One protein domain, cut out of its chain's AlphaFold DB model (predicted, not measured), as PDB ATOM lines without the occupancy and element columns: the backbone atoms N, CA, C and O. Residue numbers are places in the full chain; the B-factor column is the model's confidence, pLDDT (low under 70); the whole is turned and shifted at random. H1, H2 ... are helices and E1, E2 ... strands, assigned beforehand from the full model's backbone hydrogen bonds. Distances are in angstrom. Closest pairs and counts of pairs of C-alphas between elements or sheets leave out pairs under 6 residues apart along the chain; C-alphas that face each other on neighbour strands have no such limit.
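AT A GLANCE: This is residues 242 to 349 of the 518 residues of an uncharacterized protein of bacterium ADurb.Bin478 (UniProt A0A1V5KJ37). A small sandwich: a strongly twisted antiparallel sheet of four strands, E3 - E4 - E1 - E7, is partly face to face with a smaller antiparallel sheet, E2 - E5 - E6. The short helix H1 packs on E7, and residues 287 to 292, between E3 and E4, stick out. The printed part has 108 residues, with seven named strands and one named helix in the order E1 E2 E3 E4 E5 E6 H1 E7. The class is mostly strand, though under half of the residues are in named elements. The whole is compact, with a radius of gyration of the C-alphas of 14.9 A and spans of 44 by 33 by 28 A.

IN THESE COORDINATES: E3, residues 274 to 284, is 27.5 A long and bends by 54 degrees at residue 277. E4, residues 300 to 312, is 29.8 A long and bends by 81 degrees at residue 303. E1, residues 244 to 249, is 16.5 A long and begins at C-alpha 244 (-6.017, 129.571, 143.457). E7, residues 345 to 348, ends at C-alpha 348 (0.542, 126.465, 145.293). E2 is residues 269 to 271, E5 317 to 320, E6 325 to 327 and H1 328 to 334.

HOW THE PARTS SIT: E3 and E4 form a hairpin, with N 280 and O 307 3.0 A apart. E4 and E1 are antiparallel, N 246 to O 308 2.9 A; so are E1 and E7, N 247 to O 346 2.7 A. E2 and E5 are antiparallel, N 270 to O 319 2.9 A; E5 and E6 form a hairpin, N 318 to O 326 2.8 A. The facing parts of the sheets are 9.6 A centre to centre. H1 is on the larger sheet at a height of 7.4 A, only just over E7 with 3 of its C-alphas; the closest C-alphas are Val 331 and Pro 347, 5.7 A. It only grazes the smaller sheet. Every O i to N i+4 pair in H1 is within hydrogen-bond range.

THE WHOLE: The C-alphas farthest apart, Glu 262 and Arg 292, are 45.2 A apart. The printed part has no cut. The links E1 to E2 and E3 to E4 are long. Residues 334 to 342 have pLDDT under 70.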
ATOM      1  N   THR A 242     -12.130 129.065 139.723       87.00
ATOM      2  CA  THR A 242     -12.156 129.069 141.189       87.00
ATOM      3  C   THR A 242     -10.835 129.571 141.766       87.00
ATOM      4  O   THR A 242      -9.781 129.353 141.169       87.00
ATOM      5  N   ARG A 243     -10.885 130.121 142.981       91.25
ATOM      6  CA  ARG A 243      -9.719 130.591 143.737       91.25
ATOM      7  C   ARG A 243      -8.514 129.634 143.668       91.25
ATOM      8  O   ARG A 243      -8.638 128.421 143.873       91.25
ATOM      9  N   ARG A 244      -7.337 130.212 143.450       92.12
ATOM     10  CA  ARG A 244      -6.017 129.571 143.457       92.12
ATOM     11  C   ARG A 244      -5.053 130.364 144.336       92.12
ATOM     12  O   ARG A 244      -5.367 131.467 144.785       92.12
ATOM     13  N   LYS A 245      -3.892 129.768 144.601       94.75
ATOM     14  CA  LYS A 245      -2.801 130.373 145.362       94.75
ATOM     15  C   LYS A 245      -1.496 130.256 144.571       94.75
ATOM     16  O   LYS A 245      -1.297 129.274 143.854       94.75
ATOM     17  N   ALA A 246      -0.617 131.236 144.709       95.69
ATOM     18  CA  ALA A 246       0.742 131.210 144.178       95.69
ATOM     19  C   ALA A 246       1.710 131.864 145.171       95.69
ATOM     20  O   ALA A 246       1.317 132.747 145.929       95.69
ATOM     21  N   ILE A 247       2.971 131.443 145.156       96.12
ATOM     22  CA  ILE A 247       4.085 132.159 145.770       96.12
ATOM     23  C   ILE A 247       4.603 133.177 144.750       96.12
ATOM     24  O   ILE A 247       5.005 132.794 143.652       96.12
ATOM     25  N   LEU A 248       4.614 134.453 145.117       96.50
ATOM     26  CA  LEU A 248       5.320 135.523 144.417       96.50
ATOM     27  C   LEU A 248       6.635 135.806 145.145       96.50
ATOM     28  O   LEU A 248       6.622 136.106 146.338       96.50
ATOM     29  N   THR A 249       7.759 135.751 144.438       94.94
ATOM     30  CA  THR A 249       9.073 136.105 144.988       94.94
ATOM     31  C   THR A 249       9.447 137.523 144.562       94.94
ATOM     32  O   THR A 249       9.701 137.781 143.383       94.94
ATOM     33  N   LEU A 250       9.522 138.440 145.525       94.25
ATOM     34  CA  LEU A 250       9.958 139.816 145.305       94.25
ATOM     35  C   LEU A 250      11.447 139.882 144.913       94.25
ATOM     36  O   LEU A 250      12.248 139.045 145.358       94.25
ATOM     37  N   PRO A 251      11.860 140.878 144.106       91.38
ATOM     38  CA  PRO A 251      13.272 141.148 143.839       91.38
ATOM     39  C   PRO A 251      14.090 141.350 145.131       91.38
ATOM     40  O   PRO A 251      13.534 141.761 146.150       91.38
ATOM     41  N   PRO A 252      15.407 141.070 145.132       89.81
ATOM     42  CA  PRO A 252      16.267 141.386 146.274       89.81
ATOM     43  C   PRO A 252      16.172 142.870 146.656       89.81
ATOM     44  O   PRO A 252      16.170 143.727 145.777       89.81
ATOM     45  N   GLY A 253      16.080 143.167 147.955       88.94
ATOM     46  CA  GLY A 253      15.966 144.538 148.472       88.94
ATOM     47  C   GLY A 253      14.592 145.196 148.292       88.94
ATOM     48  O   GLY A 253      14.392 146.304 148.779       88.94
ATOM     49  N   ARG A 254      13.629 144.538 147.627       92.94
ATOM     50  CA  ARG A 254      12.257 145.045 147.523       92.94
ATOM     51  C   ARG A 254      11.431 144.575 148.714       92.94
ATOM     52  O   ARG A 254      11.150 143.385 148.841       92.94
ATOM     53  N   GLU A 255      11.017 145.518 149.554       92.38
ATOM     54  CA  GLU A 255      10.082 145.249 150.644       92.38
ATOM     55  C   GLU A 255       8.648 145.071 150.142       92.38
ATOM     56  O   GLU A 255       8.242 145.664 149.140       92.38
ATOM     57  N   PHE A 256       7.881 144.257 150.869       92.19
ATOM     58  CA  PHE A 256       6.450 144.102 150.642       92.19
ATOM     59  C   PHE A 256       5.666 145.305 151.172       92.19
ATOM     60  O   PHE A 256       5.587 145.498 152.385       92.19
ATOM     61  N   ASP A 257       5.028 146.024 150.256       90.00
ATOM     62  CA  ASP A 257       4.011 147.037 150.488       90.00
ATOM     63  C   ASP A 257       2.599 146.426 150.307       90.00
ATOM     64  O   ASP A 257       2.185 146.094 149.186       90.00
ATOM     65  N   PRO A 258       1.836 146.249 151.401       86.12
ATOM     66  CA  PRO A 258       0.480 145.708 151.360       86.12
ATOM     67  C   PRO A 258      -0.591 146.730 150.942       86.12
ATOM     68  O   PRO A 258      -1.779 146.396 150.992       86.12
ATOM     69  N   THR A 259      -0.220 147.963 150.588       85.31
ATOM     70  CA  THR A 259      -1.172 149.020 150.220       85.31
ATOM     71  C   THR A 259      -1.964 148.639 148.970       85.31
ATOM     72  O   THR A 259      -1.438 148.050 148.019       85.31
ATOM     73  N   LEU A 260      -3.253 148.972 148.985       85.62
ATOM     74  CA  LEU A 260      -4.137 148.894 147.831       85.62
ATOM     75  C   LEU A 260      -4.550 150.313 147.445       85.62
ATOM     76  O   LEU A 260      -4.774 151.144 148.326       85.62
ATOM     77  N   ASP A 261      -4.658 150.586 146.149       85.12
ATOM     78  CA  ASP A 261      -5.237 151.842 145.678       85.12
ATOM     79  C   ASP A 261      -6.768 151.880 145.870       85.12
ATOM     80  O   ASP A 261      -7.397 150.933 146.349       85.12
ATOM     81  N   GLU A 262      -7.393 152.985 145.464       77.75
ATOM     82  CA  GLU A 262      -8.848 153.208 145.510       77.75
ATOM     83  C   GLU A 262      -9.687 152.166 144.740       77.75
ATOM     84  O   GLU A 262     -10.912 152.132 144.875       77.75
ATOM     85  N   ARG A 263      -9.044 151.325 143.921       79.88
ATOM     86  CA  ARG A 263      -9.658 150.270 143.103       79.88
ATOM     87  C   ARG A 263      -9.279 148.874 143.595       79.88
ATOM     88  O   ARG A 263      -9.636 147.886 142.958       79.88
ATOM     89  N   GLY A 264      -8.572 148.783 144.721       84.44
ATOM     90  CA  GLY A 264      -8.127 147.525 145.304       84.44
ATOM     91  C   GLY A 264      -6.941 146.887 144.583       84.44
ATOM     92  O   GLY A 264      -6.760 145.673 144.690       84.44
ATOM     93  N   LEU A 265      -6.157 147.657 143.827       90.12
ATOM     94  CA  LEU A 265      -4.986 147.160 143.105       90.12
ATOM     95  C   LEU A 265      -3.727 147.309 143.960       90.12
ATOM     96  O   LEU A 265      -3.509 148.341 144.589       90.12
ATOM     97  N   ASN A 266      -2.869 146.288 143.945       93.44
ATOM     98  CA  ASN A 266      -1.560 146.333 144.590       93.44
ATOM     99  C   ASN A 266      -0.454 146.605 143.556       93.44
ATOM    100  O   ASN A 266      -0.519 146.131 142.420       93.44
ATOM    101  N   ALA A 267       0.581 147.345 143.953       92.88
ATOM    102  CA  ALA A 267       1.687 147.701 143.063       92.88
ATOM    103  C   ALA A 267       2.586 146.506 142.690       92.88
ATOM    104  O   ALA A 267       3.167 146.496 141.606       92.88
ATOM    105  N   HIS A 268       2.696 145.488 143.552       94.56
ATOM    106  CA  HIS A 268       3.564 144.340 143.286       94.56
ATOM    107  C   HIS A 268       2.966 143.355 142.285       94.56
ATOM    108  O   HIS A 268       3.711 142.728 141.528       94.56
ATOM    109  N   VAL A 269       1.642 143.177 142.308       96.56
ATOM    110  CA  VAL A 269       0.957 142.168 141.498       96.56
ATOM    111  C   VAL A 269      -0.486 142.550 141.190       96.56
ATOM    112  O   VAL A 269      -1.280 142.856 142.077       96.56
ATOM    113  N   GLN A 270      -0.834 142.466 139.909       97.00
ATOM    114  CA  GLN A 270      -2.183 142.656 139.380       97.00
ATOM    115  C   GLN A 270      -2.514 141.548 138.373       97.00
ATOM    116  O   GLN A 270      -1.636 140.802 137.935       97.00
ATOM    117  N   LEU A 271      -3.786 141.441 137.998       97.31
ATOM    118  CA  LEU A 271      -4.284 140.529 136.966       97.31
ATOM    119  C   LEU A 271      -5.137 141.324 135.979       97.31
ATOM    120  O   LEU A 271      -5.865 142.223 136.402       97.31
ATOM    121  N   ASP A 272      -5.068 140.987 134.694       97.31
ATOM    122  CA  ASP A 272      -5.966 141.541 133.678       97.31
ATOM    123  C   ASP A 272      -7.364 140.907 133.815       97.31
ATOM    124  O   ASP A 272      -8.246 141.462 134.466       97.31
ATOM    125  N   LEU A 273      -7.561 139.683 133.331       97.06
ATOM    126  CA  LEU A 273      -8.829 138.948 133.332       97.06
ATOM    127  C   LEU A 273      -9.023 138.158 134.638       97.06
ATOM    128  O   LEU A 273      -9.277 136.952 134.622       97.06
ATOM    129  N   GLY A 274      -8.855 138.812 135.783       95.62
ATOM    130  CA  GLY A 274      -8.948 138.176 137.098       95.62
ATOM    131  C   GLY A 274      -8.986 139.178 138.238       95.62
ATOM    132  O   GLY A 274      -9.225 140.354 138.018       95.62
ATOM    133  N   THR A 275      -8.745 138.733 139.464       94.12
ATOM    134  CA  THR A 275      -8.589 139.599 140.634       94.12
ATOM    135  C   THR A 275      -7.632 138.971 141.641       94.12
ATOM    136  O   THR A 275      -7.576 137.743 141.791       94.12
ATOM    137  N   VAL A 276      -6.877 139.822 142.334       95.44
ATOM    138  CA  VAL A 276      -6.074 139.431 143.494       95.44
ATOM    139  C   VAL A 276      -6.960 139.548 144.733       95.44
ATOM    140  O   VAL A 276      -7.507 140.605 145.026       95.44
ATOM    141  N   ILE A 277      -7.120 138.439 145.452       93.38
ATOM    142  CA  ILE A 277      -8.023 138.317 146.604       93.38
ATOM    143  C   ILE A 277      -7.301 138.684 147.902       93.38
ATOM    144  O   ILE A 277      -7.882 139.313 148.781       93.38
ATOM    145  N   SER A 278      -6.048 138.255 148.061       92.19
ATOM    146  CA  SER A 278      -5.231 138.607 149.224       92.19
ATOM    147  C   SER A 278      -3.752 138.372 148.954       92.19
ATOM    148  O   SER A 278      -3.401 137.445 148.226       92.19
ATOM    149  N   ILE A 279      -2.899 139.158 149.607       93.12
ATOM    150  CA  ILE A 279      -1.443 139.014 149.571       93.12
ATOM    151  C   ILE A 279      -0.947 138.968 151.017       93.12
ATOM    152  O   ILE A 279      -1.269 139.850 151.813       93.12
ATOM    153  N   GLN A 280      -0.198 137.929 151.374       91.56
ATOM    154  CA  GLN A 280       0.366 137.755 152.714       91.56
ATOM    155  C   GLN A 280       1.818 137.308 152.607       91.56
ATOM    156  O   GLN A 280       2.156 136.552 151.701       91.56
ATOM    157  N   ARG A 281       2.680 137.719 153.542       93.62
ATOM    158  CA  ARG A 281       4.024 137.131 153.633       93.62
ATOM    159  C   ARG A 281       3.915 135.634 153.908       93.62
ATOM    160  O   ARG A 281       3.070 135.206 154.695       93.62
ATOM    161  N   ARG A 282       4.760 134.846 153.249       94.31
ATOM    162  CA  ARG A 282       4.807 133.397 153.424       94.31
ATOM    163  C   ARG A 282       5.375 133.057 154.802       94.31
ATOM    164  O   ARG A 282       6.461 133.516 155.150       94.31
ATOM    165  N   SER A 283       4.668 132.213 155.545       92.88
ATOM    166  CA  SER A 283       5.214 131.560 156.736       92.88
ATOM    167  C   SER A 283       6.082 130.373 156.321       92.88
ATOM    168  O   SER A 283       5.650 129.523 155.544       92.88
ATOM    169  N   VAL A 284       7.303 130.310 156.835       92.06
ATOM    170  CA  VAL A 284       8.274 129.246 156.590       92.06
ATOM    171  C   VAL A 284       8.396 128.414 157.861       92.06
ATOM    172  O   VAL A 284       8.727 128.917 158.935       92.06
ATOM    173  N   PHE A 285       8.077 127.129 157.730       88.06
ATOM    174  CA  PHE A 285       8.116 126.161 158.817       88.06
ATOM    175  C   PHE A 285       9.283 125.199 158.614       88.06
ATOM    176  O   PHE A 285       9.539 124.752 157.493       88.06
ATOM    177  N   ASP A 286       9.966 124.853 159.705       85.12
ATOM    178  CA  ASP A 286      10.950 123.777 159.690       85.12
ATOM    179  C   ASP A 286      10.227 122.425 159.701       85.12
ATOM    180  O   ASP A 286       9.884 121.868 160.745       85.12
ATOM    181  N   ASN A 287       9.953 121.918 158.501       76.12
ATOM    182  CA  ASN A 287       9.263 120.645 158.322       76.12
ATOM    183  C   ASN A 287      10.108 119.444 158.778       76.12
ATOM    184  O   ASN A 287       9.537 118.408 159.118       76.12
ATOM    185  N   ALA A 288      11.443 119.555 158.785       78.62
ATOM    186  CA  ALA A 288      12.319 118.463 159.211       78.62
ATOM    187  C   ALA A 288      12.244 118.263 160.731       78.62
ATOM    188  O   ALA A 288      12.201 117.131 161.212       78.62
ATOM    189  N   GLU A 289      12.133 119.362 161.472       80.25
ATOM    190  CA  GLU A 289      12.045 119.363 162.932       80.25
ATOM    191  C   GLU A 289      10.605 119.539 163.447       80.25
ATOM    192  O   GLU A 289      10.394 119.750 164.642       80.25
ATOM    193  N   TRP A 290       9.589 119.386 162.583       78.50
ATOM    194  CA  TRP A 290       8.176 119.615 162.923       78.50
ATOM    195  C   TRP A 290       7.720 118.855 164.176       78.50
ATOM    196  O   TRP A 290       7.022 119.404 165.029       78.50
ATOM    197  N   ILE A 291       8.161 117.602 164.341       79.44
ATOM    198  CA  ILE A 291       7.807 116.765 165.500       79.44
ATOM    199  C   ILE A 291       8.386 117.280 166.829       79.44
ATOM    200  O   ILE A 291       7.907 116.899 167.895       79.44
ATOM    201  N   ARG A 292       9.414 118.132 166.776       85.06
ATOM    202  CA  ARG A 292      10.037 118.767 167.946       85.06
ATOM    203  C   ARG A 292       9.482 120.163 168.226       85.06
ATOM    204  O   ARG A 292       9.936 120.811 169.168       85.06
ATOM    205  N   THR A 293       8.528 120.635 167.423       84.81
ATOM    206  CA  THR A 293       7.909 121.941 167.648       84.81
ATOM    207  C   THR A 293       7.017 121.938 168.888       84.81
ATOM    208  O   THR A 293       6.577 120.890 169.364       84.81
ATOM    209  N   HIS A 294       6.750 123.122 169.437       87.06
ATOM    210  CA  HIS A 294       5.879 123.298 170.601       87.06
ATOM    211  C   HIS A 294       4.725 124.261 170.311       87.06
ATOM    212  O   HIS A 294       4.702 124.981 169.310       87.06
ATOM    213  N   VAL A 295       3.732 124.276 171.204       83.44
ATOM    214  CA  VAL A 295       2.560 125.146 171.062       83.44
ATOM    215  C   VAL A 295       2.981 126.617 170.960       83.44
ATOM    216  O   VAL A 295       3.783 127.100 171.753       83.44
ATOM    217  N   ASN A 296       2.411 127.340 169.992       82.88
ATOM    218  CA  ASN A 296       2.724 128.743 169.682       82.88
ATOM    219  C   ASN A 296       4.163 129.018 169.209       82.88
ATOM    220  O   ASN A 296       4.541 130.189 169.138       82.88
ATOM    221  N   GLN A 297       4.943 127.996 168.845       88.62
ATOM    222  CA  GLN A 297       6.212 128.218 168.162       88.62
ATOM    223  C   GLN A 297       5.962 128.985 166.859       88.62
ATOM    224  O   GLN A 297       5.184 128.561 166.003       88.62
ATOM    225  N   LEU A 298       6.598 130.149 166.736       90.62
ATOM    226  CA  LEU A 298       6.401 131.021 165.586       90.62
ATOM    227  C   LEU A 298       7.161 130.485 164.364       90.62
ATOM    228  O   LEU A 298       8.306 130.057 164.515       90.62
ATOM    229  N   PRO A 299       6.562 130.538 163.161       91.50
ATOM    230  CA  PRO A 299       7.298 130.312 161.931       91.50
ATOM    231  C   PRO A 299       8.225 131.491 161.651       91.50
ATOM    232  O   PRO A 299       7.976 132.622 162.089       91.50
ATOM    233  N   GLU A 300       9.245 131.242 160.841       93.06
ATOM    234  CA  GLU A 300       9.926 132.327 160.150       93.06
ATOM    235  C   GLU A 300       8.941 132.974 159.165       93.06
ATOM    236  O   GLU A 300       8.109 132.301 158.557       93.06
ATOM    237  N   ILE A 301       8.994 134.295 159.019       93.06
ATOM    238  CA  ILE A 301       8.185 135.010 158.032       93.06
ATOM    239  C   ILE A 301       9.122 135.458 156.923       93.06
ATOM    240  O   ILE A 301      10.018 136.260 157.173       93.06
ATOM    241  N   SER A 302       8.893 134.968 155.705       93.44
ATOM    242  CA  SER A 302       9.732 135.314 154.563       93.44
ATOM    243  C   SER A 302       9.687 136.816 154.287       93.44
ATOM    244  O   SER A 302       8.615 137.422 154.211       93.44
ATOM    245  N   GLU A 303      10.860 137.414 154.091       91.56
ATOM    246  CA  GLU A 303      10.990 138.822 153.707       91.56
ATOM    247  C   GLU A 303      10.623 139.062 152.238       91.56
ATOM    248  O   GLU A 303      10.241 140.171 151.869       91.56
ATOM    249  N   ARG A 304      10.725 138.023 151.396       92.75
ATOM    250  CA  ARG A 304      10.630 138.143 149.932       92.75
ATOM    251  C   ARG A 304       9.526 137.313 149.297       92.75
ATOM    252  O   ARG A 304       9.129 137.617 148.177       92.75
ATOM    253  N   GLU A 305       9.061 136.255 149.947       95.25
ATOM    254  CA  GLU A 305       8.032 135.384 149.383       95.25
ATOM    255  C   GLU A 305       6.654 135.741 149.930       95.25
ATOM    256  O   GLU A 305       6.431 135.801 151.140       95.25
ATOM    257  N   LEU A 306       5.713 135.948 149.014       95.94
ATOM    258  CA  LEU A 306       4.332 136.298 149.303       95.94
ATOM    259  C   LEU A 306       3.408 135.186 148.818       95.94
ATOM    260  O   LEU A 306       3.524 134.739 147.683       95.94
ATOM    261  N   ILE A 307       2.451 134.779 149.641       95.44
ATOM    262  CA  ILE A 307       1.306 133.983 149.210       95.44
ATOM    263  C   ILE A 307       0.260 134.935 148.631       95.44
ATOM    264  O   ILE A 307      -0.316 135.761 149.341       95.44
ATOM    265  N   VAL A 308       0.017 134.795 147.332       96.88
ATOM    266  CA  VAL A 308      -0.996 135.525 146.572       96.88
ATOM    267  C   VAL A 308      -2.175 134.593 146.332       96.88
ATOM    268  O   VAL A 308      -2.037 133.559 145.677       96.88
ATOM    269  N   GLU A 309      -3.346 134.958 146.839       96.00
ATOM    270  CA  GLU A 309      -4.602 134.309 146.468       96.00
ATOM    271  C   GLU A 309      -5.268 135.075 145.334       96.00
ATOM    272  O   GLU A 309      -5.355 136.301 145.377       96.00
ATOM    273  N   TYR A 310      -5.759 134.361 144.326       96.25
ATOM    274  CA  TYR A 310      -6.324 134.977 143.130       96.25
ATOM    275  C   TYR A 310      -7.432 134.129 142.505       96.25
ATOM    276  O   TYR A 310      -7.522 132.922 142.742       96.25
ATOM    277  N   ALA A 311      -8.271 134.759 141.688       95.06
ATOM    278  CA  ALA A 311      -9.199 134.099 140.773       95.06
ATOM    279  C   ALA A 311      -9.065 134.763 139.403       95.06
ATOM    280  O   ALA A 311      -9.050 135.988 139.324       95.06
ATOM    281  N   ALA A 312      -8.916 133.986 138.334       96.44
ATOM    282  CA  ALA A 312      -8.664 134.537 137.006       96.44
ATOM    283  C   ALA A 312      -9.149 133.603 135.899       96.44
ATOM    284  O   ALA A 312      -9.348 132.408 136.115       96.44
ATOM    285  N   HIS A 313      -9.322 134.151 134.701       96.50
ATOM    286  CA  HIS A 313      -9.426 133.378 133.473       96.50
ATOM    287  C   HIS A 313      -8.105 132.625 133.210       96.50
ATOM    288  O   HIS A 313      -7.026 133.132 133.508       96.50
ATOM    289  N   HIS A 314      -8.161 131.424 132.631       92.88
ATOM    290  CA  HIS A 314      -6.962 130.601 132.394       92.88
ATOM    291  C   HIS A 314      -5.944 131.246 131.431       92.88
ATOM    292  O   HIS A 314      -4.738 131.023 131.548       92.88
ATOM    293  N   GLU A 315      -6.427 132.088 130.512       96.25
ATOM    294  CA  GLU A 315      -5.609 132.895 129.587       96.25
ATOM    295  C   GLU A 315      -5.233 134.284 130.141       96.25
ATOM    296  O   GLU A 315      -4.652 135.085 129.418       96.25
ATOM    297  N   ALA A 316      -5.552 134.582 131.406       97.81
ATOM    298  CA  ALA A 316      -5.126 135.818 132.060       97.81
ATOM    299  C   ALA A 316      -3.603 135.862 132.263       97.81
ATOM    300  O   ALA A 316      -2.887 134.856 132.136       97.81
ATOM    301  N   ALA A 317      -3.107 137.024 132.668       97.88
ATOM    302  CA  ALA A 317      -1.704 137.239 132.958       97.88
ATOM    303  C   ALA A 317      -1.504 137.999 134.274       97.88
ATOM    304  O   ALA A 317      -2.185 138.981 134.557       97.88
ATOM    305  N   PHE A 318      -0.534 137.557 135.077       98.06
ATOM    306  CA  PHE A 318      -0.019 138.348 136.188       98.06
ATOM    307  C   PHE A 318       0.793 139.511 135.635       98.06
ATOM    308  O   PHE A 318       1.707 139.291 134.840       98.06
ATOM    309  N   HIS A 319       0.508 140.720 136.098       97.62
ATOM    310  CA  HIS A 319       1.298 141.918 135.844       97.62
ATOM    311  C   HIS A 319       2.064 142.256 137.114       97.62
ATOM    312  O   HIS A 319       1.460 142.507 138.155       97.62
ATOM    313  N   LEU A 320       3.387 142.194 137.030       96.00
ATOM    314  CA  LEU A 320       4.286 142.409 138.154       96.00
ATOM    315  C   LEU A 320       4.902 143.803 138.086       96.00
ATOM    316  O   LEU A 320       5.028 144.401 137.010       96.00
ATOM    317  N   GLU A 321       5.355 144.278 139.239       90.12
ATOM    318  CA  GLU A 321       6.181 145.477 139.337       90.12
ATOM    319  C   GLU A 321       7.373 145.420 138.358       90.12
ATOM    320  O   GLU A 321       7.992 144.372 138.151       90.12
ATOM    321  N   GLY A 322       7.668 146.548 137.708       85.94
ATOM    322  CA  GLY A 322       8.675 146.619 136.642       85.94
ATOM    323  C   GLY A 322       8.183 146.159 135.263       85.94
ATOM    324  O   GLY A 322       8.992 146.008 134.351       85.94
ATOM    325  N   GLY A 323       6.875 145.935 135.088       89.88
ATOM    326  CA  GLY A 323       6.246 145.693 133.782       89.88
ATOM    327  C   GLY A 323       6.357 144.256 133.267       89.88
ATOM    328  O   GLY A 323       5.976 143.972 132.132       89.88
ATOM    329  N   LYS A 324       6.865 143.324 134.083       93.56
ATOM    330  CA  LYS A 324       6.959 141.911 133.708       93.56
ATOM    331  C   LYS A 324       5.583 141.253 133.755       93.56
ATOM    332  O   LYS A 324       4.888 141.330 134.765       93.56
ATOM    333  N   THR A 325       5.246 140.505 132.708       96.44
ATOM    334  CA  THR A 325       3.998 139.739 132.637       96.44
ATOM    335  C   THR A 325       4.257 138.232 132.697       96.44
ATOM    336  O   THR A 325       5.160 137.720 132.029       96.44
ATOM    337  N   VAL A 326       3.466 137.497 133.484       96.38
ATOM    338  CA  VAL A 326       3.540 136.031 133.604       96.38
ATOM    339  C   VAL A 326       2.163 135.416 133.316       96.38
ATOM    340  O   VAL A 326       1.245 135.607 134.109       96.38
ATOM    341  N   PRO A 327       1.988 134.653 132.221       96.62
ATOM    342  CA  PRO A 327       0.712 134.004 131.914       96.62
ATOM    343  C   PRO A 327       0.260 133.035 133.012       96.62
ATOM    344  O   PRO A 327       1.049 132.191 133.453       96.62
ATOM    345  N   VAL A 328      -1.019 133.085 133.390       93.81
ATOM    346  CA  VAL A 328      -1.613 132.192 134.402       93.81
ATOM    347  C   VAL A 328      -1.472 130.727 133.992       93.81
ATOM    348  O   VAL A 328      -1.055 129.906 134.807       93.81
ATOM    349  N   ALA A 329      -1.694 130.403 132.715       88.12
ATOM    350  CA  ALA A 329      -1.496 129.053 132.187       88.12
ATOM    351  C   ALA A 329      -0.066 128.515 132.399       88.12
ATOM    352  O   ALA A 329       0.107 127.326 132.660       88.12
ATOM    353  N   LYS A 330       0.968 129.372 132.341       89.00
ATOM    354  CA  LYS A 330       2.356 128.950 132.610       89.00
ATOM    355  C   LYS A 330       2.578 128.655 134.090       89.00
ATOM    356  O   LYS A 330       3.251 127.681 134.412       89.00
ATOM    357  N   VAL A 331       1.996 129.465 134.976       87.00
ATOM    358  CA  VAL A 331       2.035 129.221 136.427       87.00
ATOM    359  C   VAL A 331       1.316 127.911 136.752       87.00
ATOM    360  O   VAL A 331       1.873 127.075 137.452       87.00
ATOM    361  N   ALA A 332       0.131 127.681 136.184       77.06
ATOM    362  CA  ALA A 332      -0.612 126.433 136.358       77.06
ATOM    363  C   ALA A 332       0.159 125.211 135.825       77.06
ATOM    364  O   ALA A 332       0.258 124.202 136.517       77.06
ATOM    365  N   ALA A 333       0.766 125.306 134.638       72.19
ATOM    366  CA  ALA A 333       1.559 124.219 134.063       72.19
ATOM    367  C   ALA A 333       2.807 123.889 134.900       72.19
ATOM    368  O   ALA A 333       3.154 122.719 135.049       72.19
ATOM    369  N   ALA A 334       3.454 124.895 135.501       67.69
ATOM    370  CA  ALA A 334       4.589 124.683 136.397       67.69
ATOM    371  C   ALA A 334       4.219 123.870 137.653       67.69
ATOM    372  O   ALA A 334       5.097 123.256 138.252       67.69
ATOM    373  N   ALA A 335       2.934 123.790 138.023       59.16
ATOM    374  CA  ALA A 335       2.474 122.983 139.157       59.16
ATOM    375  C   ALA A 335       2.656 121.481 138.898       59.16
ATOM    376  O   ALA A 335       2.732 120.689 139.835       59.16
ATOM    377  N   LEU A 336       2.730 121.089 137.622       50.56
ATOM    378  CA  LEU A 336       2.884 119.705 137.183       50.56
ATOM    379  C   LEU A 336       4.345 119.235 137.213       50.56
ATOM    380  O   LEU A 336       4.600 118.036 137.116       50.56
ATOM    381  N   VAL A 337       5.305 120.154 137.361       49.41
ATOM    382  CA  VAL A 337       6.739 119.850 137.364       49.41
ATOM    383  C   VAL A 337       7.304 120.165 138.748       49.41
ATOM    384  O   VAL A 337       7.499 121.325 139.111       49.41
ATOM    385  N   LYS A 338       7.597 119.126 139.541       43.34
ATOM    386  CA  LYS A 338       8.336 119.294 140.801       43.34
ATOM    387  C   LYS A 338       9.696 119.932 140.475       43.34
ATOM    388  O   LYS A 338      10.483 119.334 139.751       43.34
ATOM    389  N   HIS A 339       9.961 121.117 141.043       44.91
ATOM    390  CA  HIS A 339      11.254 121.835 141.062       44.91
ATOM    391  C   HIS A 339      11.548 122.915 140.001       44.91
ATOM    392  O   HIS A 339      12.667 122.994 139.501       44.91
ATOM    393  N   SER A 340      10.647 123.875 139.772       46.88
ATOM    394  CA  SER A 340      11.064 125.174 139.206       46.88
ATOM    395  C   SER A 340      11.455 126.167 140.313       46.88
ATOM    396  O   SER A 340      10.705 127.086 140.628       46.88
ATOM    397  N   LYS A 341      12.645 126.009 140.910       52.47
ATOM    398  CA  LYS A 341      13.163 126.897 141.983       52.47
ATOM    399  C   LYS A 341      13.491 128.341 141.538       52.47
ATOM    400  O   LYS A 341      13.963 129.125 142.347       52.47
ATOM    401  N   SER A 342      13.272 128.698 140.268       58.22
ATOM    402  CA  SER A 342      13.661 130.002 139.690       58.22
ATOM    403  C   SER A 342      12.481 130.814 139.124       58.22
ATOM    404  O   SER A 342      12.670 131.878 138.535       58.22
ATOM    405  N   ALA A 343      11.240 130.345 139.292       74.62
ATOM    406  CA  ALA A 343      10.078 131.086 138.810       74.62
ATOM    407  C   ALA A 343       9.711 132.226 139.774       74.62
ATOM    408  O   ALA A 343       9.544 132.005 140.968       74.62
ATOM    409  N   VAL A 344       9.527 133.440 139.237       90.38
ATOM    410  CA  VAL A 344       9.064 134.615 140.011       90.38
ATOM    411  C   VAL A 344       7.664 134.395 140.595       90.38
ATOM    412  O   VAL A 344       7.357 134.911 141.663       90.38
ATOM    413  N   VAL A 345       6.830 133.615 139.902       94.06
ATOM    414  CA  VAL A 345       5.514 133.181 140.377       94.06
ATOM    415  C   VAL A 345       5.470 131.660 140.315       94.06
ATOM    416  O   VAL A 345       5.596 131.082 139.234       94.06
ATOM    417  N   THR A 346       5.295 131.020 141.466       92.31
ATOM    418  CA  THR A 346       5.247 129.561 141.614       92.31
ATOM    419  C   THR A 346       3.859 129.149 142.105       92.31
ATOM    420  O   THR A 346       3.358 129.746 143.053       92.31
ATOM    421  N   PRO A 347       3.195 128.161 141.497       90.25
ATOM    422  CA  PRO A 347       1.866 127.737 141.933       90.25
ATOM    423  C   PRO A 347       1.899 127.078 143.317       90.25
ATOM    424  O   PRO A 347       2.847 126.374 143.658       90.25
ATOM    425  N   VAL A 348       0.817 127.243 144.078       88.81
ATOM    426  CA  VAL A 348       0.542 126.465 145.293       88.81
ATOM    427  C   VAL A 348      -0.598 125.493 145.000       88.81
ATOM    428  O   VAL A 348      -1.605 125.866 144.390       88.81
ATOM    429  N   ALA A 349      -0.435 124.237 145.418       82.00
ATOM    430  CA  ALA A 349      -1.401 123.183 145.139       82.00
ATOM    431  C   ALA A 349      -2.790 123.524 145.723       82.00
ATOM    432  O   ALA A 349      -2.898 123.936 146.881       82.00
TER     433      ALA A 349